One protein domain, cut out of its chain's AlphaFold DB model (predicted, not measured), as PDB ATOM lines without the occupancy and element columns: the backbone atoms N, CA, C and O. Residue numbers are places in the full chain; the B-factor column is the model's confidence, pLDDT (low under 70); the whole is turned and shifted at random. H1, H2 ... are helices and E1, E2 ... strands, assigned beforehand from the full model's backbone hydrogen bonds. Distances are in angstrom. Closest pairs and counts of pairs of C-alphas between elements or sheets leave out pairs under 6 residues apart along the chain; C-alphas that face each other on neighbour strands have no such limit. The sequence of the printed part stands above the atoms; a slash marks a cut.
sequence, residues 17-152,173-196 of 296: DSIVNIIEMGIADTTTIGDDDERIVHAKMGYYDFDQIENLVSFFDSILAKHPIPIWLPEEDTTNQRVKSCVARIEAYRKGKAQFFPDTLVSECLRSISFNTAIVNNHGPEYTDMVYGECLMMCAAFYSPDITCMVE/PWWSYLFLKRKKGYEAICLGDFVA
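Overview. This is residues 17 to 152 and 173 to 196 of the 296 residues of an uncharacterized protein of Prevotella sp. P2-180 (UniProt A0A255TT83). H4 is the core helix, with H1, H2 and H3 in an arc round one part of it and the hairpin of E4 and E5 packed on its side away from H1 and H2; a small sheet of E1, E2 and E3 stands at the end where H4 begins. The four helices form an up-and-down bundle, each running against the one before it. The 160 printed residues hold four named helices and five named strands, in the order E1 E2 H1 H2 H3 E3 H4 E4 E5, class mixed. The first sheet, order E1 E2 E3, is mixed, and the second antiparallel; the whole is compact, radius of gyration of the C-alphas 15.0 A, spans 46 by 38 by 30 A.

Arrangement. E2, residues 39 to 43, is antiparallel to E1, residues 30 to 33, a hairpin with N 31 and O 42 at 2.9 A. E2 is parallel to E3, residues 127 to 129, with N 128 and O 39 at 2.8 A. H3, residues 103 to 123, only grazes this sheet, with its residues 117 to 122. H4, residues 131 to 143, touches H3 at a shallow tilt of 20 degrees, opposite ways, closest C-alphas Ile 113 and Gly 133, 6.2 A. H2, residues 79 to 94, touches H4 with residues 87 to 94 alone, closest C-alphas Arg 94 and Tyr 143, 7.2 A. H1, residues 56 to 66, and H2 form a helical hairpin, closest C-alphas Val 57 and Ala 88, 6.1 A. H1 only just touches H4, with 3 pairs of C-alphas within 8 A, the closest Ile 63 and Tyr 132, 6.4 A. E2, H1 H2 H3 and E3 make a strand-helix-strand unit, two parallel neighbour strands with helices between. E4, residues 175 to 181, and E5, residues 186 to 193, form an antiparallel hairpin, N 178 and O 189 at 2.8 A. The closest C-alphas of H4 and E5 are Ala 141 and Tyr 186, 4.8 A. Every O i to N i+4 pair is within hydrogen-bond range in H2, H3 and H4, and 6 of 7 in H1.

Along the chain. E1 begins at C-alpha 30 (-38.313, 38.214, 5.518) and E5 ends at C-alpha 193 (-29.174, 28.017, -0.133). H3 is 30.3 A long, H2 22.1 A, E5 21.0 A and E4 20.0 A.

Size, cuts and confidence. The two C-alphas farthest apart, Asp 36 and Gln 99, are 48.4 A apart. Residues 153 to 172 are not printed, a gap of 11.7 A between C-alphas 152 and 173. The links E2 to H1 and H1 to H2 are long. Mean pLDDT of the printed part is 86.4; residues 17 to 29, 32 to 38, 75 to 76, 125 to 126 and 173 are under 70.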
ATOM      1  N   ASP A  17     -25.472  37.419  19.898       43.75
ATOM      2  CA  ASP A  17     -26.104  36.192  20.437       43.75
ATOM      3  C   ASP A  17     -27.124  36.434  21.589       43.75
ATOM      4  O   ASP A  17     -27.391  35.563  22.418       43.75
ATOM      5  N   SER A  18     -27.694  37.634  21.706       56.41
ATOM      6  CA  SER A  18     -28.784  37.909  22.637       56.41
ATOM      7  C   SER A  18     -30.080  37.341  22.081       56.41
ATOM      8  O   SER A  18     -30.445  37.648  20.948       56.41
ATOM      9  N   ILE A  19     -30.794  36.572  22.905       60.84
ATOM     10  CA  ILE A  19     -32.159  36.144  22.608       60.84
ATOM     11  C   ILE A  19     -32.995  37.349  22.151       60.84
ATOM     12  O   ILE A  19     -33.060  38.376  22.834       60.84
ATOM     13  N   VAL A  20     -33.574  37.258  20.958       64.88
ATOM     14  CA  VAL A  20     -34.313  38.365  20.351       64.88
ATOM     15  C   VAL A  20     -35.778  38.250  20.759       64.88
ATOM     16  O   VAL A  20     -36.388  37.184  20.648       64.88
ATOM     17  N   ASN A  21     -36.367  39.351  21.228       59.59
ATOM     18  CA  ASN A  21     -37.803  39.390  21.486       59.59
ATOM     19  C   ASN A  21     -38.555  39.206  20.167       59.59
ATOM     20  O   ASN A  21     -38.388  40.000  19.240       59.59
ATOM     21  N   ILE A  22     -39.414  38.193  20.096       63.50
ATOM     22  CA  ILE A  22     -40.294  37.999  18.947       63.50
ATOM     23  C   ILE A  22     -41.532  38.884  19.119       63.50
ATOM     24  O   ILE A  22     -42.508  38.528  19.774       63.50
ATOM     25  N   ILE A  23     -41.467  40.100  18.585       54.66
ATOM     26  CA  ILE A  23     -42.602  41.026  18.566       54.66
ATOM     27  C   ILE A  23     -43.079  41.081  17.121       54.66
ATOM     28  O   ILE A  23     -42.594  41.902  16.362       54.66
ATOM     29  N   GLU A  24     -43.978  40.157  16.771       54.06
ATOM     30  CA  GLU A  24     -44.597  40.005  15.444       54.06
ATOM     31  C   GLU A  24     -43.597  39.866  14.285       54.06
ATOM     32  O   GLU A  24     -43.003  40.836  13.837       54.06
ATOM     33  N   MET A  25     -43.484  38.669  13.700       53.31
ATOM     34  CA  MET A  25     -42.841  38.554  12.390       53.31
ATOM     35  C   MET A  25     -43.731  39.231  11.345       53.31
ATOM     36  O   MET A  25     -44.740  38.679  10.890       53.31
ATOM     37  N   GLY A  26     -43.401  40.475  11.009       48.34
ATOM     38  CA  GLY A  26     -44.015  41.174   9.896       48.34
ATOM     39  C   GLY A  26     -43.544  40.572   8.574       48.34
ATOM     40  O   GLY A  26     -42.493  39.946   8.500       48.34
ATOM     41  N   ILE A  27     -44.267  40.847   7.482       43.41
ATOM     42  CA  ILE A  27     -43.785  40.579   6.106       43.41
ATOM     43  C   ILE A  27     -42.403  41.238   5.875       43.41
ATOM     44  O   ILE A  27     -41.625  40.790   5.038       43.41
ATOM     45  N   ALA A  28     -42.080  42.282   6.650       45.47
ATOM     46  CA  ALA A  28     -40.801  42.988   6.646       45.47
ATOM     47  C   ALA A  28     -39.627  42.217   7.288       45.47
ATOM     48  O   ALA A  28     -38.483  42.582   7.038       45.47
ATOM     49  N   ASP A  29     -39.880  41.152   8.059       59.88
ATOM     50  CA  ASP A  29     -38.836  40.306   8.666       59.88
ATOM     51  C   ASP A  29     -38.538  39.073   7.808       59.88
ATOM     52  O   ASP A  29     -38.245  37.985   8.312       59.88
ATOM     53  N   THR A  30     -38.646  39.243   6.492       72.25
ATOM     54  CA  THR A  30     -38.313  38.214   5.518       72.25
ATOM     55  C   THR A  30     -37.119  38.647   4.685       72.25
ATOM     56  O   THR A  30     -36.941  39.827   4.380       72.25
ATOM     57  N   THR A  31     -36.277  37.685   4.323       70.81
ATOM     58  CA  THR A  31     -35.198  37.900   3.359       70.81
ATOM     59  C   THR A  31     -35.607  37.230   2.062       70.81
ATOM     60  O   THR A  31     -35.960  36.057   2.058       70.81
ATOM     61  N   THR A  32     -35.604  37.982   0.965       68.06
ATOM     62  CA  THR A  32     -35.796  37.412  -0.369       68.06
ATOM     63  C   THR A  32     -34.426  37.204  -1.006       68.06
ATOM     64  O   THR A  32     -33.657  38.161  -1.090       68.06
ATOM     65  N   ILE A  33     -34.139  35.983  -1.452       67.31
ATOM     66  CA  ILE A  33     -32.926  35.628  -2.195       67.31
ATOM     67  C   ILE A  33     -33.366  35.099  -3.564       67.31
ATOM     68  O   ILE A  33     -34.311  34.314  -3.643       67.31
ATOM     69  N   GLY A  34     -32.736  35.583  -4.634       59.19
ATOM     70  CA  GLY A  34     -33.127  35.234  -5.996       59.19
ATOM     71  C   GLY A  34     -32.515  36.117  -7.082       59.19
ATOM     72  O   GLY A  34     -32.285  37.303  -6.841       59.19
ATOM     73  N   ASP A  35     -32.280  35.529  -8.257       54.69
ATOM     74  CA  ASP A  35     -32.114  36.255  -9.528       54.69
ATOM     75  C   ASP A  35     -33.512  36.496 -10.151       54.69
ATOM     76  O   ASP A  35     -34.509  36.000  -9.624       54.69
ATOM     77  N   ASP A  36     -33.618  37.259 -11.248       51.19
ATOM     78  CA  ASP A  36     -34.902  37.718 -11.831       51.19
ATOM     79  C   ASP A  36     -35.945  36.599 -12.113       51.19
ATOM     80  O   ASP A  36     -37.135  36.911 -12.190       51.19
ATOM     81  N   ASP A  37     -35.524  35.325 -12.190       58.03
ATOM     82  CA  ASP A  37     -36.351  34.155 -12.542       58.03
ATOM     83  C   ASP A  37     -36.601  33.152 -11.382       58.03
ATOM     84  O   ASP A  37     -37.353  32.201 -11.556       58.03
ATOM     85  N   GLU A  38     -35.996  33.296 -10.194       67.94
ATOM     86  CA  GLU A  38     -36.256  32.395  -9.049       67.94
ATOM     87  C   GLU A  38     -36.257  33.173  -7.737       67.94
ATOM     88  O   GLU A  38     -35.259  33.786  -7.374       67.94
ATOM     89  N   ARG A  39     -37.361  33.121  -6.983       81.25
ATOM     90  CA  ARG A  39     -37.515  33.868  -5.732       81.25
ATOM     91  C   ARG A  39     -37.752  32.945  -4.542       81.25
ATOM     92  O   ARG A  39     -38.816  32.340  -4.426       81.25
ATOM     93  N   ILE A  40     -36.821  32.930  -3.593       85.56
ATOM     94  CA  ILE A  40     -36.971  32.226  -2.316       85.56
ATOM     95  C   ILE A  40     -37.178  33.255  -1.202       85.56
ATOM     96  O   ILE A  40     -36.442  34.239  -1.098       85.56
ATOM     97  N   VAL A  41     -38.207  33.059  -0.380       88.50
ATOM     98  CA  VAL A  41     -38.519  33.920   0.767       88.50
ATOM     99  C   VAL A  41     -38.244  33.168   2.058       88.50
ATOM    100  O   VAL A  41     -38.908  32.180   2.362       88.50
ATOM    101  N   HIS A  42     -37.294  33.685   2.830       89.69
ATOM    102  CA  HIS A  42     -36.903  33.172   4.136       89.69
ATOM    103  C   HIS A  42     -37.467  34.024   5.266       89.69
ATOM    104  O   HIS A  42     -37.556  35.249   5.157       89.69
ATOM    105  N   ALA A  43     -37.761  33.390   6.392       89.44
ATOM    106  CA  ALA A  43     -37.831  34.037   7.686       89.44
ATOM    107  C   ALA A  43     -36.462  34.627   8.052       89.44
ATOM    108  O   ALA A  43     -35.406  34.064   7.758       89.44
ATOM    109  N   LYS A  44     -36.456  35.738   8.788       86.62
ATOM    110  CA  LYS A  44     -35.249  36.171   9.491       86.62
ATOM    111  C   LYS A  44     -34.902  35.152  10.580       86.62
ATOM    112  O   LYS A  44     -35.507  35.159  11.651       86.62
ATOM    113  N   MET A  45     -33.926  34.293  10.308       86.00
ATOM    114  CA  MET A  45     -33.450  33.285  11.256       86.00
ATOM    115  C   MET A  45     -32.786  33.930  12.478       86.00
ATOM    116  O   MET A  45     -32.086  34.936  12.354       86.00
ATOM    117  N   GLY A  46     -32.991  33.341  13.655       84.19
ATOM    118  CA  GLY A  46     -32.360  33.787  14.893       84.19
ATOM    119  C   GLY A  46     -32.831  33.011  16.120       84.19
ATOM    120  O   GLY A  46     -33.776  32.220  16.066       84.19
ATOM    121  N   TYR A  47     -32.175  33.259  17.252       88.31
ATOM    122  CA  TYR A  47     -32.583  32.713  18.543       88.31
ATOM    123  C   TYR A  47     -33.644  33.605  19.203       88.31
ATOM    124  O   TYR A  47     -33.327  34.580  19.882       88.31
ATOM    125  N   TYR A  48     -34.919  33.289  18.973       88.25
ATOM    126  CA  TYR A  48     -36.052  34.075  19.469       88.25
ATOM    127  C   TYR A  48     -36.624  33.556  20.793       88.25
ATOM    128  O   TYR A  48     -36.771  32.347  20.980       88.25
ATOM    129  N   ASP A  49     -37.037  34.469  21.679       89.38
ATOM    130  CA  ASP A  49     -37.773  34.114  22.900       89.38
ATOM    131  C   ASP A  49     -39.253  33.842  22.608       89.38
ATOM    132  O   ASP A  49     -40.106  34.732  22.699       89.38
ATOM    133  N   PHE A  50     -39.586  32.591  22.292       91.38
ATOM    134  CA  PHE A  50     -40.977  32.199  22.063       91.38
ATOM    135  C   PHE A  50     -41.843  32.239  23.335       91.38
ATOM    136  O   PHE A  50     -43.066  32.109  23.211       91.38
ATOM    137  N   ASP A  51     -41.283  32.429  24.540       91.56
ATOM    138  CA  ASP A  51     -42.105  32.595  25.747       91.56
ATOM    139  C   ASP A  51     -42.896  33.910  25.728       91.56
ATOM    140  O   ASP A  51     -43.951  33.984  26.364       91.56
ATOM    141  N   GLN A  52     -42.439  34.916  24.973       88.81
ATOM    142  CA  GLN A  52     -43.124  36.208  24.840       88.81
ATOM    143  C   GLN A  52     -44.449  36.104  24.066       88.81
ATOM    144  O   GLN A  52     -45.321  36.959  24.199       88.81
ATOM    145  N   ILE A  53     -44.639  35.045  23.274       89.81
ATOM    146  CA  ILE A  53     -45.878  34.829  22.519       89.81
ATOM    147  C   ILE A  53     -46.943  34.271  23.454       89.81
ATOM    148  O   ILE A  53     -46.818  33.144  23.909       89.81
ATOM    149  N   GLU A  54     -48.033  34.989  23.704       90.56
ATOM    150  CA  GLU A  54     -49.094  34.528  24.618       90.56
ATOM    151  C   GLU A  54     -49.778  33.218  24.163       90.56
ATOM    152  O   GLU A  54     -50.140  32.353  24.977       90.56
ATOM    153  N   ASN A  55     -49.954  33.070  22.847       93.56
ATOM    154  CA  ASN A  55     -50.620  31.933  22.223       93.56
ATOM    155  C   ASN A  55     -49.925  31.549  20.910       93.56
ATOM    156  O   ASN A  55     -50.071  32.242  19.899       93.56
ATOM    157  N   LEU A  56     -49.198  30.425  20.919       94.88
ATOM    158  CA  LEU A  56     -48.500  29.945  19.721       94.88
ATOM    159  C   LEU A  56     -49.464  29.630  18.572       94.88
ATOM    160  O   LEU A  56     -49.134  29.899  17.424       94.88
ATOM    161  N   VAL A  57     -50.662  29.107  18.847       95.31
ATOM    162  CA  VAL A  57     -51.630  28.764  17.789       95.31
ATOM    163  C   VAL A  57     -52.050  30.018  17.025       95.31
ATOM    164  O   VAL A  57     -51.934  30.051  15.804       95.31
ATOM    165  N   SER A  58     -52.454  31.075  17.735       93.12
ATOM    166  CA  SER A  58     -52.841  32.347  17.107       93.12
ATOM    167  C   SER A  58     -51.676  33.008  16.367       93.12
ATOM    168  O   SER A  58     -51.866  33.544  15.276       93.12
ATOM    169  N   PHE A  59     -50.466  32.927  16.925       93.12
ATOM    170  CA  PHE A  59     -49.254  33.408  16.268       93.12
ATOM    171  C   PHE A  59     -48.991  32.676  14.941       93.12
ATOM    172  O   PHE A  59     -48.850  33.318  13.900       93.12
ATOM    173  N   PHE A  60     -49.014  31.342  14.934       93.69
ATOM    174  CA  PHE A  60     -48.793  30.556  13.717       93.69
ATOM    175  C   PHE A  60     -49.941  30.670  12.708       93.69
ATOM    176  O   PHE A  60     -49.675  30.664  11.509       93.69
ATOM    177  N   ASP A  61     -51.192  30.830  13.145       92.69
ATOM    178  CA  ASP A  61     -52.304  31.141  12.236       92.69
ATOM    179  C   ASP A  61     -52.080  32.488  11.522       92.69
ATOM    180  O   ASP A  61     -52.384  32.614  10.335       92.69
ATOM    181  N   SER A  62     -51.490  33.480  12.204       91.56
ATOM    182  CA  SER A  62     -51.156  34.777  11.595       91.56
ATOM    183  C   SER A  62     -50.032  34.684  10.557       91.56
ATOM    184  O   SER A  62     -50.097  35.363   9.530       91.56
ATOM    185  N   ILE A  63     -49.042  33.808  10.786       91.69
ATOM    186  CA  ILE A  63     -47.998  33.506   9.800       91.69
ATOM    187  C   ILE A  63     -48.636  32.801   8.608       91.69
ATOM    188  O   ILE A  63     -48.463  33.258   7.487       91.69
ATOM    189  N   LEU A  64     -49.438  31.757   8.845       91.12
ATOM    190  CA  LEU A  64     -50.079  30.969   7.786       91.12
ATOM    191  C   LEU A  64     -50.946  31.824   6.852       91.12
ATOM    192  O   LEU A  64     -51.015  31.553   5.657       91.12
ATOM    193  N   ALA A  65     -51.603  32.857   7.388       90.56
ATOM    194  CA  ALA A  65     -52.431  33.775   6.608       90.56
ATOM    195  C   ALA A  65     -51.632  34.633   5.606       90.56
ATOM    196  O   ALA A  65     -52.208  35.113   4.632       90.56
ATOM    197  N   LYS A  66     -50.333  34.847   5.852       89.06
ATOM    198  CA  LYS A  66     -49.442  35.681   5.023       89.06
ATOM    199  C   LYS A  66     -48.435  34.856   4.223       89.06
ATOM    200  O   LYS A  66     -48.152  35.192   3.081       89.06
ATOM    201  N   HIS A  67     -47.943  33.785   4.833       90.69
ATOM    202  CA  HIS A  67     -46.953  32.846   4.324       90.69
ATOM    203  C   HIS A  67     -47.548  31.435   4.408       90.69
ATOM    204  O   HIS A  67     -47.333  30.721   5.396       90.69
ATOM    205  N   PRO A  68     -48.382  31.048   3.427       90.50
ATOM    206  CA  PRO A  68     -48.967  29.718   3.386       90.50
ATOM    207  C   PRO A  68     -47.864  28.671   3.278       90.50
ATOM    208  O   PRO A  68     -46.865  28.883   2.595       90.50
ATOM    209  N   ILE A  69     -48.069  27.508   3.896       91.44
ATOM    210  CA  ILE A  69     -47.195  26.360   3.648       91.44
ATOM    211  C   ILE A  69     -47.297  26.024   2.150       91.44
ATOM    212  O   ILE A  69     -48.422  25.845   1.669       91.44
ATOM    213  N   PRO A  70     -46.179  25.937   1.406       88.56
ATOM    214  CA  PRO A  70     -46.209  25.448   0.033       88.56
ATOM    215  C   PRO A  70     -46.759  24.027   0.041       88.56
ATOM    216  O   PRO A  70     -46.291  23.217   0.831       88.56
ATOM    217  N   ILE A  71     -47.751  23.721  -0.796       88.06
ATOM    218  CA  ILE A  71     -48.324  22.374  -0.925       88.06
ATOM    219  C   ILE A  71     -48.479  22.071  -2.412       88.06
ATOM    220  O   ILE A  71     -49.157  22.813  -3.122       88.06
ATOM    221  N   TRP A  72     -47.866  20.985  -2.884       81.44
ATOM    222  CA  TRP A  72     -47.900  20.613  -4.303       81.44
ATOM    223  C   TRP A  72     -49.261  20.052  -4.735       81.44
ATOM    224  O   TRP A  72     -49.810  20.471  -5.750       81.44
ATOM    225  N   LEU A  73     -49.832  19.137  -3.942       81.75
ATOM    226  CA  LEU A  73     -51.121  18.482  -4.207       81.75
ATOM    227  C   LEU A  73     -52.062  18.638  -3.000       81.75
ATOM    228  O   LEU A  73     -52.176  17.731  -2.174       81.75
ATOM    229  N   PRO A  74     -52.742  19.791  -2.863       74.62
ATOM    230  CA  PRO A  74     -53.486  20.142  -1.651       74.62
ATOM    231  C   PRO A  74     -54.713  19.268  -1.372       74.62
ATOM    232  O   PRO A  74     -55.177  19.226  -0.237       74.62
ATOM    233  N   GLU A  75     -55.238  18.565  -2.375       69.12
ATOM    234  CA  GLU A  75     -56.411  17.694  -2.228       69.12
ATOM    235  C   GLU A  75     -56.103  16.400  -1.451       69.12
ATOM    236  O   GLU A  75     -57.002  15.813  -0.850       69.12
ATOM    237  N   GLU A  76     -54.834  15.984  -1.412       65.00
ATOM    238  CA  GLU A  76     -54.377  14.749  -0.757       65.00
ATOM    239  C   GLU A  76     -53.519  15.019   0.493       65.00
ATOM    240  O   GLU A  76     -53.167  14.099   1.239       65.00
ATOM    241  N   ASP A  77     -53.183  16.285   0.746       79.75
ATOM    242  CA  ASP A  77     -52.189  16.669   1.738       79.75
ATOM    243  C   ASP A  77     -52.832  17.077   3.083       79.75
ATOM    244  O   ASP A  77     -53.704  17.943   3.183       79.75
ATOM    245  N   THR A  78     -52.373  16.440   4.166       86.44
ATOM    246  CA  THR A  78     -52.836  16.705   5.544       86.44
ATOM    247  C   THR A  78     -51.844  17.534   6.365       86.44
ATOM    248  O   THR A  78     -52.047  17.720   7.568       86.44
ATOM    249  N   THR A  79     -50.786  18.062   5.745       89.69
ATOM    250  CA  THR A  79     -49.696  18.828   6.370       89.69
ATOM    251  C   THR A  79     -50.252  19.990   7.174       89.69
ATOM    252  O   THR A  79     -49.959  20.078   8.361       89.69
ATOM    253  N   ASN A  80     -51.145  20.806   6.607       89.81
ATOM    254  CA  ASN A  80     -51.755  21.929   7.333       89.81
ATOM    255  C   ASN A  80     -52.440  21.489   8.643       89.81
ATOM    256  O   ASN A  80     -52.268  22.120   9.686       89.81
ATOM    257  N   GLN A  81     -53.195  20.385   8.623       92.12
ATOM    258  CA  GLN A  81     -53.881  19.871   9.816       92.12
ATOM    259  C   GLN A  81     -52.891  19.301  10.841       92.12
ATOM    260  O   GLN A  81     -53.005  19.584  12.039       92.12
ATOM    261  N   ARG A  82     -51.897  18.529  10.382       94.12
ATOM    262  CA  ARG A  82     -50.847  17.953  11.239       94.12
ATOM    263  C   ARG A  82     -50.009  19.035  11.902       94.12
ATOM    264  O   ARG A  82     -49.764  18.964  13.101       94.12
ATOM    265  N   VAL A  83     -49.651  20.067  11.152       95.06
ATOM    266  CA  VAL A  83     -48.875  21.210  11.626       95.06
ATOM    267  C   VAL A  83     -49.649  22.008  12.674       95.06
ATOM    268  O   VAL A  83     -49.102  22.296  13.737       95.06
ATOM    269  N   LYS A  84     -50.942  22.286  12.459       95.69
ATOM    270  CA  LYS A  84     -51.783  22.924  13.492       95.69
ATOM    271  C   LYS A  84     -51.843  22.087  14.773       95.69
ATOM    272  O   LYS A  84     -51.729  22.630  15.872       95.69
ATOM    273  N   SER A  85     -51.970  20.764  14.641       96.81
ATOM    274  CA  SER A  85     -51.896  19.836  15.777       96.81
ATOM    275  C   SER A  85     -50.526  19.887  16.470       96.81
ATOM    276  O   SER A  85     -50.457  19.908  17.699       96.81
ATOM    277  N   CYS A  86     -49.439  19.977  15.698       98.00
ATOM    278  CA  CYS A  86     -48.072  20.091  16.199       98.00
ATOM    279  C   CYS A  86     -47.886  21.346  17.054       98.00
ATOM    280  O   CYS A  86     -47.514  21.239  18.223       98.00
ATOM    281  N   VAL A  87     -48.256  22.516  16.525       98.06
ATOM    282  CA  VAL A  87     -48.185  23.794  17.252       98.06
ATOM    283  C   VAL A  87     -49.002  23.733  18.546       98.06
ATOM    284  O   VAL A  87     -48.510  24.111  19.608       98.06
ATOM    285  N   ALA A  88     -50.221  23.185  18.500       98.12
ATOM    286  CA  ALA A  88     -51.057  23.033  19.691       98.12
ATOM    287  C   ALA A  88     -50.440  22.089  20.743       98.12
ATOM    288  O   ALA A  88     -50.608  22.301  21.947       98.12
ATOM    289  N   ARG A  89     -49.714  21.046  20.319       98.31
ATOM    290  CA  ARG A  89     -49.014  20.121  21.223       98.31
ATOM    291  C   ARG A  89     -47.761  20.742  21.835       98.31
ATOM    292  O   ARG A  89     -47.540  20.540  23.027       98.31
ATOM    293  N   ILE A  90     -46.995  21.523  21.069       98.31
ATOM    294  CA  ILE A  90     -45.869  22.314  21.594       98.31
ATOM    295  C   ILE A  90     -46.386  23.309  22.639       98.31
ATOM    296  O   ILE A  90     -45.853  23.378  23.742       98.31
ATOM    297  N   GLU A  91     -47.484  24.007  22.344       98.06
ATOM    298  CA  GLU A  91     -48.138  24.935  23.273       98.06
ATOM    299  C   GLU A  91     -48.610  24.241  24.561       98.06
ATOM    300  O   GLU A  91     -48.418  24.751  25.668       98.06
ATOM    301  N   ALA A  92     -49.214  23.053  24.445       98.06
ATOM    302  CA  ALA A  92     -49.624  22.264  25.601       98.06
ATOM    303  C   ALA A  92     -48.423  21.846  26.466       98.06
ATOM    304  O   ALA A  92     -48.510  21.931  27.691       98.06
ATOM    305  N   TYR A  93     -47.313  21.433  25.846       97.94
ATOM    306  CA  TYR A  93     -46.065  21.111  26.543       97.94
ATOM    307  C   TYR A  93     -45.482  22.340  27.250       97.94
ATOM    308  O   TYR A  93     -45.287  22.315  28.465       97.94
ATOM    309  N   ARG A  94     -45.325  23.457  26.528       95.62
ATOM    310  CA  ARG A  94     -44.863  24.746  27.061       95.62
ATOM    311  C   ARG A  94     -45.671  25.192  28.285       95.62
ATOM    312  O   ARG A  94     -45.101  25.670  29.260       95.62
ATOM    313  N   LYS A  95     -46.999  25.044  28.245       96.31
ATOM    314  CA  LYS A  95     -47.914  25.423  29.341       96.31
ATOM    315  C   LYS A  95     -48.005  24.373  30.461       96.31
ATOM    316  O   LYS A  95     -48.865  24.501  31.330       96.31
ATOM    317  N   GLY A  96     -47.185  23.320  30.431       96.38
ATOM    318  CA  GLY A  96     -47.183  22.244  31.430       96.38
ATOM    319  C   GLY A  96     -48.426  21.345  31.403       96.38
ATOM    320  O   GLY A  96     -48.661  20.588  32.340       96.38
ATOM    321  N   LYS A  97     -49.243  21.420  30.343       97.38
ATOM    322  CA  LYS A  97     -50.437  20.577  30.146       97.38
ATOM    323  C   LYS A  97     -50.104  19.219  29.528       97.38
ATOM    324  O   LYS A  97     -50.920  18.304  29.598       97.38
ATOM    325  N   ALA A  98     -48.933  19.091  28.909       96.56
ATOM    326  CA  ALA A  98     -48.386  17.834  28.418       96.56
ATOM    327  C   ALA A  98     -47.010  17.595  29.046       96.56
ATOM    328  O   ALA A  98     -46.200  18.513  29.127       96.56
ATOM    329  N   GLN A  99     -46.753  16.360  29.481       95.38
ATOM    330  CA  GLN A  99     -45.490  15.988  30.128       95.38
ATOM    331  C   GLN A  99     -44.326  15.875  29.136       95.38
ATOM    332  O   GLN A  99     -43.189  16.173  29.486       95.38
ATOM    333  N   PHE A 100     -44.608  15.421  27.916       96.25
ATOM    334  CA  PHE A 100     -43.595  15.113  26.912       96.25
ATOM    335  C   PHE A 100     -43.691  16.074  25.733       96.25
ATOM    336  O   PHE A 100     -44.793  16.432  25.303       96.25
ATOM    337  N   PHE A 101     -42.528  16.457  25.210       97.62
ATOM    338  CA  PHE A 101     -42.424  17.211  23.970       97.62
ATOM    339  C   PHE A 101     -42.891  16.329  22.792       97.62
ATOM    340  O   PHE A 101     -42.647  15.119  22.804       97.62
ATOM    341  N   PRO A 102     -43.616  16.872  21.794       97.44
ATOM    342  CA  PRO A 102     -44.218  16.071  20.728       97.44
ATOM    343  C   PRO A 102     -43.214  15.698  19.616       97.44
ATOM    344  O   PRO A 102     -43.456  15.988  18.446       97.44
ATOM    345  N   ASP A 103     -42.118  15.019  19.972       96.88
ATOM    346  CA  ASP A 103     -40.978  14.693  19.094       96.88
ATOM    347  C   ASP A 103     -41.382  14.117  17.732       96.88
ATOM    348  O   ASP A 103     -41.005  14.639  16.683       96.88
ATOM    349  N   THR A 104     -42.181  13.044  17.729       96.25
ATOM    350  CA  THR A 104     -42.603  12.371  16.492       96.25
ATOM    351  C   THR A 104     -43.383  13.311  15.580       96.25
ATOM    352  O   THR A 104     -43.136  13.354  14.378       96.25
ATOM    353  N   LEU A 105     -44.287  14.108  16.153       97.06
ATOM    354  CA  LEU A 105     -45.133  15.013  15.385       97.06
ATOM    355  C   LEU A 105     -44.336  16.203  14.836       97.06
ATOM    356  O   LEU A 105     -44.583  16.625  13.708       97.06
ATOM    357  N   VAL A 106     -43.356  16.708  15.594       97.69
ATOM    358  CA  VAL A 106     -42.399  17.721  15.117       97.69
ATOM    359  C   VAL A 106     -41.608  17.179  13.934       97.69
ATOM    360  O   VAL A 106     -41.597  17.808  12.878       97.69
ATOM    361  N   SER A 107     -41.019  15.989  14.077       96.12
ATOM    362  CA  SER A 107     -40.222  15.348  13.025       96.12
ATOM    363  C   SER A 107     -41.024  15.148  11.736       96.12
ATOM    364  O   SER A 107     -40.574  15.502  10.646       96.12
ATOM    365  N   GLU A 108     -42.248  14.628  11.855       95.44
ATOM    366  CA  GLU A 108     -43.152  14.434  10.719       95.44
ATOM    367  C   GLU A 108     -43.536  15.757  10.051       95.44
ATOM    368  O   GLU A 108     -43.513  15.850   8.824       95.44
ATOM    369  N   CYS A 109     -43.864  16.789  10.835       96.31
ATOM    370  CA  CYS A 109     -44.242  18.093  10.294       96.31
ATOM    371  C   CYS A 109     -43.079  18.757   9.557       96.31
ATOM    372  O   CYS A 109     -43.265  19.183   8.420       96.31
ATOM    373  N   LEU A 110     -41.885  18.798  10.156       95.44
ATOM    374  CA  LEU A 110     -40.707  19.382   9.513       95.44
ATOM    375  C   LEU A 110     -40.374  18.653   8.210       95.44
ATOM    376  O   LEU A 110     -40.184  19.307   7.192       95.44
ATOM    377  N   ARG A 111     -40.403  17.315   8.193       93.31
ATOM    378  CA  ARG A 111     -40.165  16.533   6.966       93.31
ATOM    379  C   ARG A 111     -41.228  16.760   5.889       93.31
ATOM    380  O   ARG A 111     -40.870  16.799   4.714       93.31
ATOM    381  N   SER A 112     -42.500  16.902   6.272       94.00
ATOM    382  CA  SER A 112     -43.622  17.097   5.338       94.00
ATOM    383  C   SER A 112     -43.624  18.488   4.711       94.00
ATOM    384  O   SER A 112     -43.767  18.616   3.496       94.00
ATOM    385  N   ILE A 113     -43.414  19.530   5.524       94.00
ATOM    386  CA  ILE A 113     -43.241  20.900   5.025       94.00
ATOM    387  C   ILE A 113     -42.008  20.932   4.123       94.00
ATOM    388  O   ILE A 113     -42.085  21.397   2.996       94.00
ATOM    389  N   SER A 114     -40.901  20.348   4.578       92.44
ATOM    390  CA  SER A 114     -39.646  20.327   3.839       92.44
ATOM    391  C   SER A 114     -39.738  19.631   2.481       92.44
ATOM    392  O   SER A 114     -39.243  20.158   1.484       92.44
ATOM    393  N   PHE A 115     -40.447  18.501   2.418       92.12
ATOM    394  CA  PHE A 115     -40.770  17.824   1.165       92.12
ATOM    395  C   PHE A 115     -41.556  18.743   0.228       92.12
ATOM    396  O   PHE A 115     -41.161  18.927  -0.922       92.12
ATOM    397  N   ASN A 116     -42.650  19.326   0.730       91.56
ATOM    398  CA  ASN A 116     -43.544  20.148  -0.075       91.56
ATOM    399  C   ASN A 116     -42.877  21.445  -0.567       91.56
ATOM    400  O   ASN A 116     -43.073  21.838  -1.712       91.56
ATOM    401  N   THR A 117     -42.045  22.083   0.257       90.75
ATOM    402  CA  THR A 117     -41.244  23.238  -0.160       90.75
ATOM    403  C   THR A 117     -40.304  22.859  -1.305       90.75
ATOM    404  O   THR A 117     -40.293  23.541  -2.324       90.75
ATOM    405  N   ALA A 118     -39.559  21.754  -1.185       90.00
ATOM    406  CA  ALA A 118     -38.599  21.350  -2.214       90.00
ATOM    407  C   ALA A 118     -39.279  20.957  -3.534       90.00
ATOM    408  O   ALA A 118     -38.822  21.357  -4.603       90.00
ATOM    409  N   ILE A 119     -40.383  20.205  -3.493       88.56
ATOM    410  CA  ILE A 119     -41.111  19.832  -4.717       88.56
ATOM    411  C   ILE A 119     -41.745  21.056  -5.398       88.56
ATOM    412  O   ILE A 119     -41.671  21.154  -6.621       88.56
ATOM    413  N   VAL A 120     -42.303  22.008  -4.636       88.25
ATOM    414  CA  VAL A 120     -42.826  23.270  -5.190       88.25
ATOM    415  C   VAL A 120     -41.694  24.088  -5.797       88.25
ATOM    416  O   VAL A 120     -41.866  24.609  -6.888       88.25
ATOM    417  N   ASN A 121     -40.521  24.144  -5.172       86.44
ATOM    418  CA  ASN A 121     -39.394  24.856  -5.760       86.44
ATOM    419  C   ASN A 121     -38.869  24.189  -7.044       86.44
ATOM    420  O   ASN A 121     -38.404  24.891  -7.932       86.44
ATOM    421  N   ASN A 122     -38.968  22.858  -7.170       85.56
ATOM    422  CA  ASN A 122     -38.551  22.131  -8.378       85.56
ATOM    423  C   ASN A 122     -39.542  22.234  -9.546       85.56
ATOM    424  O   ASN A 122     -39.121  22.225 -10.700       85.56
ATOM    425  N   HIS A 123     -40.847  22.194  -9.264       85.06
ATOM    426  CA  HIS A 123     -41.888  21.990 -10.292       85.06
ATOM    427  C   HIS A 123     -42.958  23.074 -10.314       85.06
ATOM    428  O   HIS A 123     -43.790  23.113 -11.221       85.06
ATOM    429  N   GLY A 124     -43.007  23.882  -9.265       74.19
ATOM    430  CA  GLY A 124     -43.987  24.929  -9.065       74.19
ATOM    431  C   GLY A 124     -43.575  26.246  -9.704       74.19
ATOM    432  O   GLY A 124     -42.704  26.282 -10.570       74.19
ATOM    433  N   PRO A 125     -44.259  27.336  -9.331       68.44
ATOM    434  CA  PRO A 125     -43.905  28.659  -9.817       68.44
ATOM    435  C   PRO A 125     -42.489  29.039  -9.364       68.44
ATOM    436  O   PRO A 125     -41.967  28.489  -8.398       68.44
ATOM    437  N   GLU A 126     -41.927  30.063 -10.001       69.38
ATOM    438  CA  GLU A 126     -40.645  30.726  -9.688       69.38
ATOM    439  C   GLU A 126     -40.621  31.419  -8.298       69.38
ATOM    440  O   GLU A 126     -39.914  32.395  -8.066       69.38
ATOM    441  N   TYR A 127     -41.438  30.952  -7.352       80.69
ATOM    442  CA  TYR A 127     -41.604  31.491  -6.012       80.69
ATOM    443  C   TYR A 127     -41.720  30.364  -4.981       80.69
ATOM    444  O   TYR A 127     -42.656  29.562  -5.028       80.69
ATOM    445  N   THR A 128     -40.818  30.362  -4.001       86.50
ATOM    446  CA  THR A 128     -40.816  29.422  -2.876       86.50
ATOM    447  C   THR A 128     -40.822  30.173  -1.552       86.50
ATOM    448  O   THR A 128     -39.906  30.933  -1.251       86.50
ATOM    449  N   ASP A 129     -41.851  29.942  -0.736       89.81
ATOM    450  CA  ASP A 129     -41.980  30.543   0.594       89.81
ATOM    451  C   ASP A 129     -41.595  29.538   1.684       89.81
ATOM    452  O   ASP A 129     -42.237  28.497   1.851       89.81
ATOM    453  N   MET A 130     -40.533  29.839   2.424       91.25
ATOM    454  CA  MET A 130     -40.008  28.989   3.493       91.25
ATOM    455  C   MET A 130     -40.407  29.468   4.887       91.25
ATOM    456  O   MET A 130     -40.225  28.733   5.862       91.25
ATOM    457  N   VAL A 131     -40.989  30.668   4.987       92.25
ATOM    458  CA  VAL A 131     -41.144  31.406   6.245       92.25
ATOM    459  C   VAL A 131     -41.869  30.568   7.288       92.25
ATOM    460  O   VAL A 131     -41.407  30.450   8.419       92.25
ATOM    461  N   TYR A 132     -42.981  29.924   6.920       94.06
ATOM    462  CA  TYR A 132     -43.727  29.100   7.871       94.06
ATOM    463  C   TYR A 132     -42.886  27.936   8.419       94.06
ATOM    464  O   TYR A 132     -42.882  27.682   9.628       94.06
ATOM    465  N   GLY A 133     -42.185  27.221   7.533       94.88
ATOM    466  CA  GLY A 133     -41.358  26.070   7.893       94.88
ATOM    467  C   GLY A 133     -40.218  26.455   8.830       94.88
ATOM    468  O   GLY A 133     -40.008  25.801   9.851       94.88
ATOM    469  N   GLU A 134     -39.544  27.560   8.529       95.25
ATOM    470  CA  GLU A 134     -38.458  28.111   9.340       95.25
ATOM    471  C   GLU A 134     -38.946  28.619  10.702       95.25
ATOM    472  O   GLU A 134     -38.338  28.317  11.730       95.25
ATOM    473  N   CYS A 135     -40.095  29.298  10.759       94.81
ATOM    474  CA  CYS A 135     -40.721  29.704  12.020       94.81
ATOM    475  C   CYS A 135     -41.063  28.506  12.908       94.81
ATOM    476  O   CYS A 135     -40.805  28.525  14.116       94.81
ATOM    477  N   LEU A 136     -41.647  27.453  12.321       96.44
ATOM    478  CA  LEU A 136     -41.974  26.230  13.053       96.44
ATOM    479  C   LEU A 136     -40.701  25.557  13.568       96.44
ATOM    480  O   LEU A 136     -40.673  25.116  14.716       96.44
ATOM    481  N   MET A 137     -39.655  25.516  12.743       97.06
ATOM    482  CA  MET A 137     -38.353  24.962  13.098       97.06
ATOM    483  C   MET A 137     -37.720  25.705  14.278       97.06
ATOM    484  O   MET A 137     -37.345  25.061  15.255       97.06
ATOM    485  N   MET A 138     -37.661  27.040  14.234       96.12
ATOM    486  CA  MET A 138     -37.130  27.858  15.334       96.12
ATOM    487  C   MET A 138     -37.938  27.670  16.626       96.12
ATOM    488  O   MET A 138     -37.361  27.498  17.699       96.12
ATOM    489  N   CYS A 139     -39.271  27.635  16.531       96.38
ATOM    490  CA  CYS A 139     -40.148  27.403  17.681       96.38
ATOM    491  C   CYS A 139     -39.933  26.013  18.296       96.38
ATOM    492  O   CYS A 139     -39.763  25.880  19.509       96.38
ATOM    493  N   ALA A 140     -39.911  24.969  17.463       97.81
ATOM    494  CA  ALA A 140     -39.670  23.605  17.914       97.81
ATOM    495  C   ALA A 140     -38.285  23.479  18.565       97.81
ATOM    496  O   ALA A 140     -38.183  22.934  19.663       97.81
ATOM    497  N   ALA A 141     -37.252  24.063  17.950       97.25
ATOM    498  CA  ALA A 141     -35.891  24.088  18.477       97.25
ATOM    499  C   ALA A 141     -35.813  24.732  19.866       97.25
ATOM    500  O   ALA A 141     -35.221  24.156  20.781       97.25
ATOM    501  N   PHE A 142     -36.474  25.876  20.055       96.06
ATOM    502  CA  PHE A 142     -36.478  26.615  21.316       96.06
ATOM    503  C   PHE A 142     -37.078  25.824  22.489       96.06
ATOM    504  O   PHE A 142     -36.609  25.930  23.625       96.06
ATOM    505  N   TYR A 143     -38.103  25.008  22.231       97.25
ATOM    506  CA  TYR A 143     -38.759  24.198  23.263       97.25
ATOM    507  C   TYR A 143     -38.225  22.767  23.372       97.25
ATOM    508  O   TYR A 143     -38.547  22.086  24.351       97.25
ATOM    509  N   SER A 144     -37.423  22.308  22.407       95.69
ATOM    510  CA  SER A 144     -36.997  20.914  22.370       95.69
ATOM    511  C   SER A 144     -35.997  20.589  23.485       95.69
ATOM    512  O   SER A 144     -34.985  21.286  23.639       95.69
ATOM    513  N   PRO A 145     -36.220  19.514  24.262       93.94
ATOM    514  CA  PRO A 145     -35.244  19.056  25.245       93.94
ATOM    515  C   PRO A 145     -33.990  18.462  24.582       93.94
ATOM    516  O   PRO A 145     -32.890  18.624  25.115       93.94
ATOM    517  N   ASP A 146     -34.154  17.833  23.416       93.56
ATOM    518  CA  ASP A 146     -33.121  17.130  22.651       93.56
ATOM    519  C   ASP A 146     -33.316  17.362  21.135       93.56
ATOM    520  O   ASP A 146     -34.438  17.552  20.668       93.56
ATOM    521  N   ILE A 147     -32.239  17.392  20.349       95.00
ATOM    522  CA  ILE A 147     -32.307  17.680  18.899       95.00
ATOM    523  C   ILE A 147     -32.659  16.483  18.020       95.00
ATOM    524  O   ILE A 147     -33.000  16.692  16.857       95.00
ATOM    525  N   THR A 148     -32.608  15.251  18.533       94.38
ATOM    526  CA  THR A 148     -32.673  14.019  17.725       94.38
ATOM    527  C   THR A 148     -33.950  13.929  16.879       94.38
ATOM    528  O   THR A 148     -33.946  13.316  15.814       94.38
ATOM    529  N   CYS A 149     -35.055  14.553  17.302       92.56
ATOM    530  CA  CYS A 149     -36.302  14.561  16.531       92.56
ATOM    531  C   CYS A 149     -36.276  15.494  15.303       92.56
ATOM    532  O   CYS A 149     -37.087  15.315  14.390       92.56
ATOM    533  N   MET A 150     -35.353  16.457  15.254       94.44
ATOM    534  CA  MET A 150     -35.274  17.496  14.218       94.44
ATOM    535  C   MET A 150     -34.109  17.306  13.243       94.44
ATOM    536  O   MET A 150     -34.149  17.873  12.155       94.44
ATOM    537  N   VAL A 151     -33.082  16.536  13.606       95.56
ATOM    538  CA  VAL A 151     -31.818  16.468  12.854       95.56
ATOM    539  C   VAL A 151     -31.566  15.087  12.252       95.56
ATOM    540  O   VAL A 151     -32.072  14.070  12.720       95.56
ATOM    541  N   GLU A 152     -30.758  15.051  11.196       92.00
ATOM    542  CA  GLU A 152     -30.319  13.820  10.521       92.00
ATOM    543  C   GLU A 152     -28.902  13.412  10.937       92.00
ATOM    544  O   GLU A 152     -28.534  12.239  10.885       92.00
ATOM    545  N   PRO A 173     -30.471  17.991  -0.591       62.69
ATOM    546  CA  PRO A 173     -30.928  19.152   0.160       62.69
ATOM    547  C   PRO A 173     -30.780  20.415  -0.662       62.69
ATOM    548  O   PRO A 173     -29.825  20.586  -1.416       62.69
ATOM    549  N   TRP A 174     -31.756  21.288  -0.483       73.31
ATOM    550  CA  TRP A 174     -31.783  22.603  -1.102       73.31
ATOM    551  C   TRP A 174     -31.362  23.652  -0.079       73.31
ATOM    552  O   TRP A 174     -30.815  24.677  -0.450       73.31
ATOM    553  N   TRP A 175     -31.507  23.349   1.213       90.06
ATOM    554  CA  TRP A 175     -31.075  24.203   2.310       90.06
ATOM    555  C   TRP A 175     -30.550  23.346   3.459       90.06
ATOM    556  O   TRP A 175     -31.001  22.218   3.668       90.06
ATOM    557  N   SER A 176     -29.610  23.881   4.230       92.69
ATOM    558  CA  SER A 176     -29.073  23.211   5.417       92.69
ATOM    559  C   SER A 176     -29.241  24.089   6.644       92.69
ATOM    560  O   SER A 176     -28.845  25.255   6.636       92.69
ATOM    561  N   TYR A 177     -29.765  23.509   7.719       95.50
ATOM    562  CA  TYR A 177     -29.940  24.183   8.997       95.50
ATOM    563  C   TYR A 177     -29.075  23.530  10.066       95.50
ATOM    564  O   TYR A 177     -29.120  22.315  10.265       95.50
ATOM    565  N   LEU A 178     -28.303  24.354  10.764       96.69
ATOM    566  CA  LEU A 178     -27.542  23.984  11.945       96.69
ATOM    567  C   LEU A 178     -28.356  24.309  13.195       96.69
ATOM    568  O   LEU A 178     -28.807  25.436  13.368       96.69
ATOM    569  N   PHE A 179     -28.476  23.340  14.090       97.12
ATOM    570  CA  PHE A 179     -29.022  23.521  15.425       97.12
ATOM    571  C   PHE A 179     -27.875  23.584  16.416       97.12
ATOM    572  O   PHE A 179     -27.018  22.701  16.402       97.12
ATOM    573  N   LEU A 180     -27.866  24.589  17.285       95.44
ATOM    574  CA  LEU A 180     -26.877  24.755  18.348       95.44
ATOM    575  C   LEU A 180     -27.580  24.837  19.694       95.44
ATOM    576  O   LEU A 180     -28.539  25.588  19.857       95.44
ATOM    577  N   LYS A 181     -27.112  24.059  20.672       94.06
ATOM    578  CA  LYS A 181     -27.653  24.084  22.029       94.06
ATOM    579  C   LYS A 181     -27.461  25.469  22.624       94.06
ATOM    580  O   LYS A 181     -26.352  25.995  22.610       94.06
ATOM    581  N   ARG A 182     -28.540  26.002  23.188       91.94
ATOM    582  CA  ARG A 182     -28.536  27.209  24.015       91.94
ATOM    583  C   ARG A 182     -29.026  26.856  25.419       91.94
ATOM    584  O   ARG A 182     -29.506  25.739  25.647       91.94
ATOM    585  N   LYS A 183     -28.958  27.794  26.369       88.62
ATOM    586  CA  LYS A 183     -29.495  27.581  27.728       88.62
ATOM    587  C   LYS A 183     -30.945  27.093  27.726       88.62
ATOM    588  O   LYS A 183     -31.320  26.268  28.560       88.62
ATOM    589  N   LYS A 184     -31.759  27.577  26.783       91.06
ATOM    590  CA  LYS A 184     -33.106  27.063  26.532       91.06
ATOM    591  C   LYS A 184     -33.219  26.506  25.116       91.06
ATOM    592  O   LYS A 184     -33.145  27.252  24.144       91.06
ATOM    593  N   GLY A 185     -33.412  25.193  25.024       94.44
ATOM    594  CA  GLY A 185     -33.558  24.493  23.753       94.44
ATOM    595  C   GLY A 185     -32.351  24.691  22.841       94.44
ATOM    596  O   GLY A 185     -31.206  24.498  23.258       94.44
ATOM    597  N   TYR A 186     -32.631  25.038  21.591       95.31
ATOM    598  CA  TYR A 186     -31.656  25.160  20.521       95.31
ATOM    599  C   TYR A 186     -31.954  26.386  19.656       95.31
ATOM    600  O   TYR A 186     -33.108  26.762  19.457       95.31
ATOM    601  N   GLU A 187     -30.900  26.983  19.122       94.56
ATOM    602  CA  GLU A 187     -30.966  27.963  18.043       94.56
ATOM    603  C   GLU A 187     -30.867  27.248  16.697       94.56
ATOM    604  O   GLU A 187     -30.030  26.361  16.551       94.56
ATOM    605  N   ALA A 188     -31.684  27.652  15.722       94.31
ATOM    606  CA  ALA A 188     -31.586  27.192  14.340       94.31
ATOM    607  C   ALA A 188     -30.936  28.276  13.465       94.31
ATOM    608  O   ALA A 188     -31.376  29.425  13.455       94.31
ATOM    609  N   ILE A 189     -29.912  27.897  12.703       92.56
ATOM    610  CA  ILE A 189     -29.129  28.769  11.824       92.56
ATOM    611  C   ILE A 189     -29.210  28.216  10.404       92.56
ATOM    612  O   ILE A 189     -28.853  27.062  10.176       92.56
ATOM    613  N   CYS A 190     -29.630  29.034   9.440       91.88
ATOM    614  CA  CYS A 190     -29.516  28.680   8.026       91.88
ATOM    615  C   CYS A 190     -28.048  28.800   7.583       91.88
ATOM    616  O   CYS A 190     -27.425  29.848   7.759       91.88
ATOM    617  N   LEU A 191     -27.487  27.726   7.025       89.81
ATOM    618  CA  LEU A 191     -26.122  27.698   6.482       89.81
ATOM    619  C   LEU A 191     -26.060  28.141   5.012       89.81
ATOM    620  O   LEU A 191     -24.971  28.278   4.455       89.81
ATOM    621  N   GLY A 192     -27.215  28.405   4.403       82.44
ATOM    622  CA  GLY A 192     -27.361  28.965   3.065       82.44
ATOM    623  C   GLY A 192     -28.146  28.073   2.111       82.44
ATOM    624  O   GLY A 192     -28.441  26.909   2.402       82.44
ATOM    625  N   ASP A 193     -28.433  28.653   0.951       83.12
ATOM    626  CA  ASP A 193     -29.174  28.017  -0.133       83.12
ATOM    627  C   ASP A 193     -28.251  27.151  -0.988       83.12
ATOM    628  O   ASP A 193     -27.050  27.420  -1.138       83.12
ATOM    629  N   PHE A 194     -28.829  26.089  -1.537       80.25
ATOM    630  CA  PHE A 194     -28.156  25.050  -2.308       80.25
ATOM    631  C   PHE A 194     -26.924  24.505  -1.565       80.25
ATOM    632  O   PHE A 194     -25.826  24.371  -2.109       80.25
ATOM    633  N   VAL A 195     -27.099  24.256  -0.262       84.50
ATOM    634  CA  VAL A 195     -26.091  23.675   0.634       84.50
ATOM    635  C   VAL A 195     -26.546  22.302   1.099       84.50
ATOM    636  O   VAL A 195     -27.663  22.148   1.598       84.50
ATOM    637  N   ALA A 196     -25.623  21.341   1.037       86.19
ATOM    638  CA  ALA A 196     -25.805  19.982   1.516       86.19
ATOM    639  C   ALA A 196     -24.775  19.628   2.590       86.19
ATOM    640  O   ALA A 196     -23.781  18.969   2.294       86.19
TER     641      ALA A 196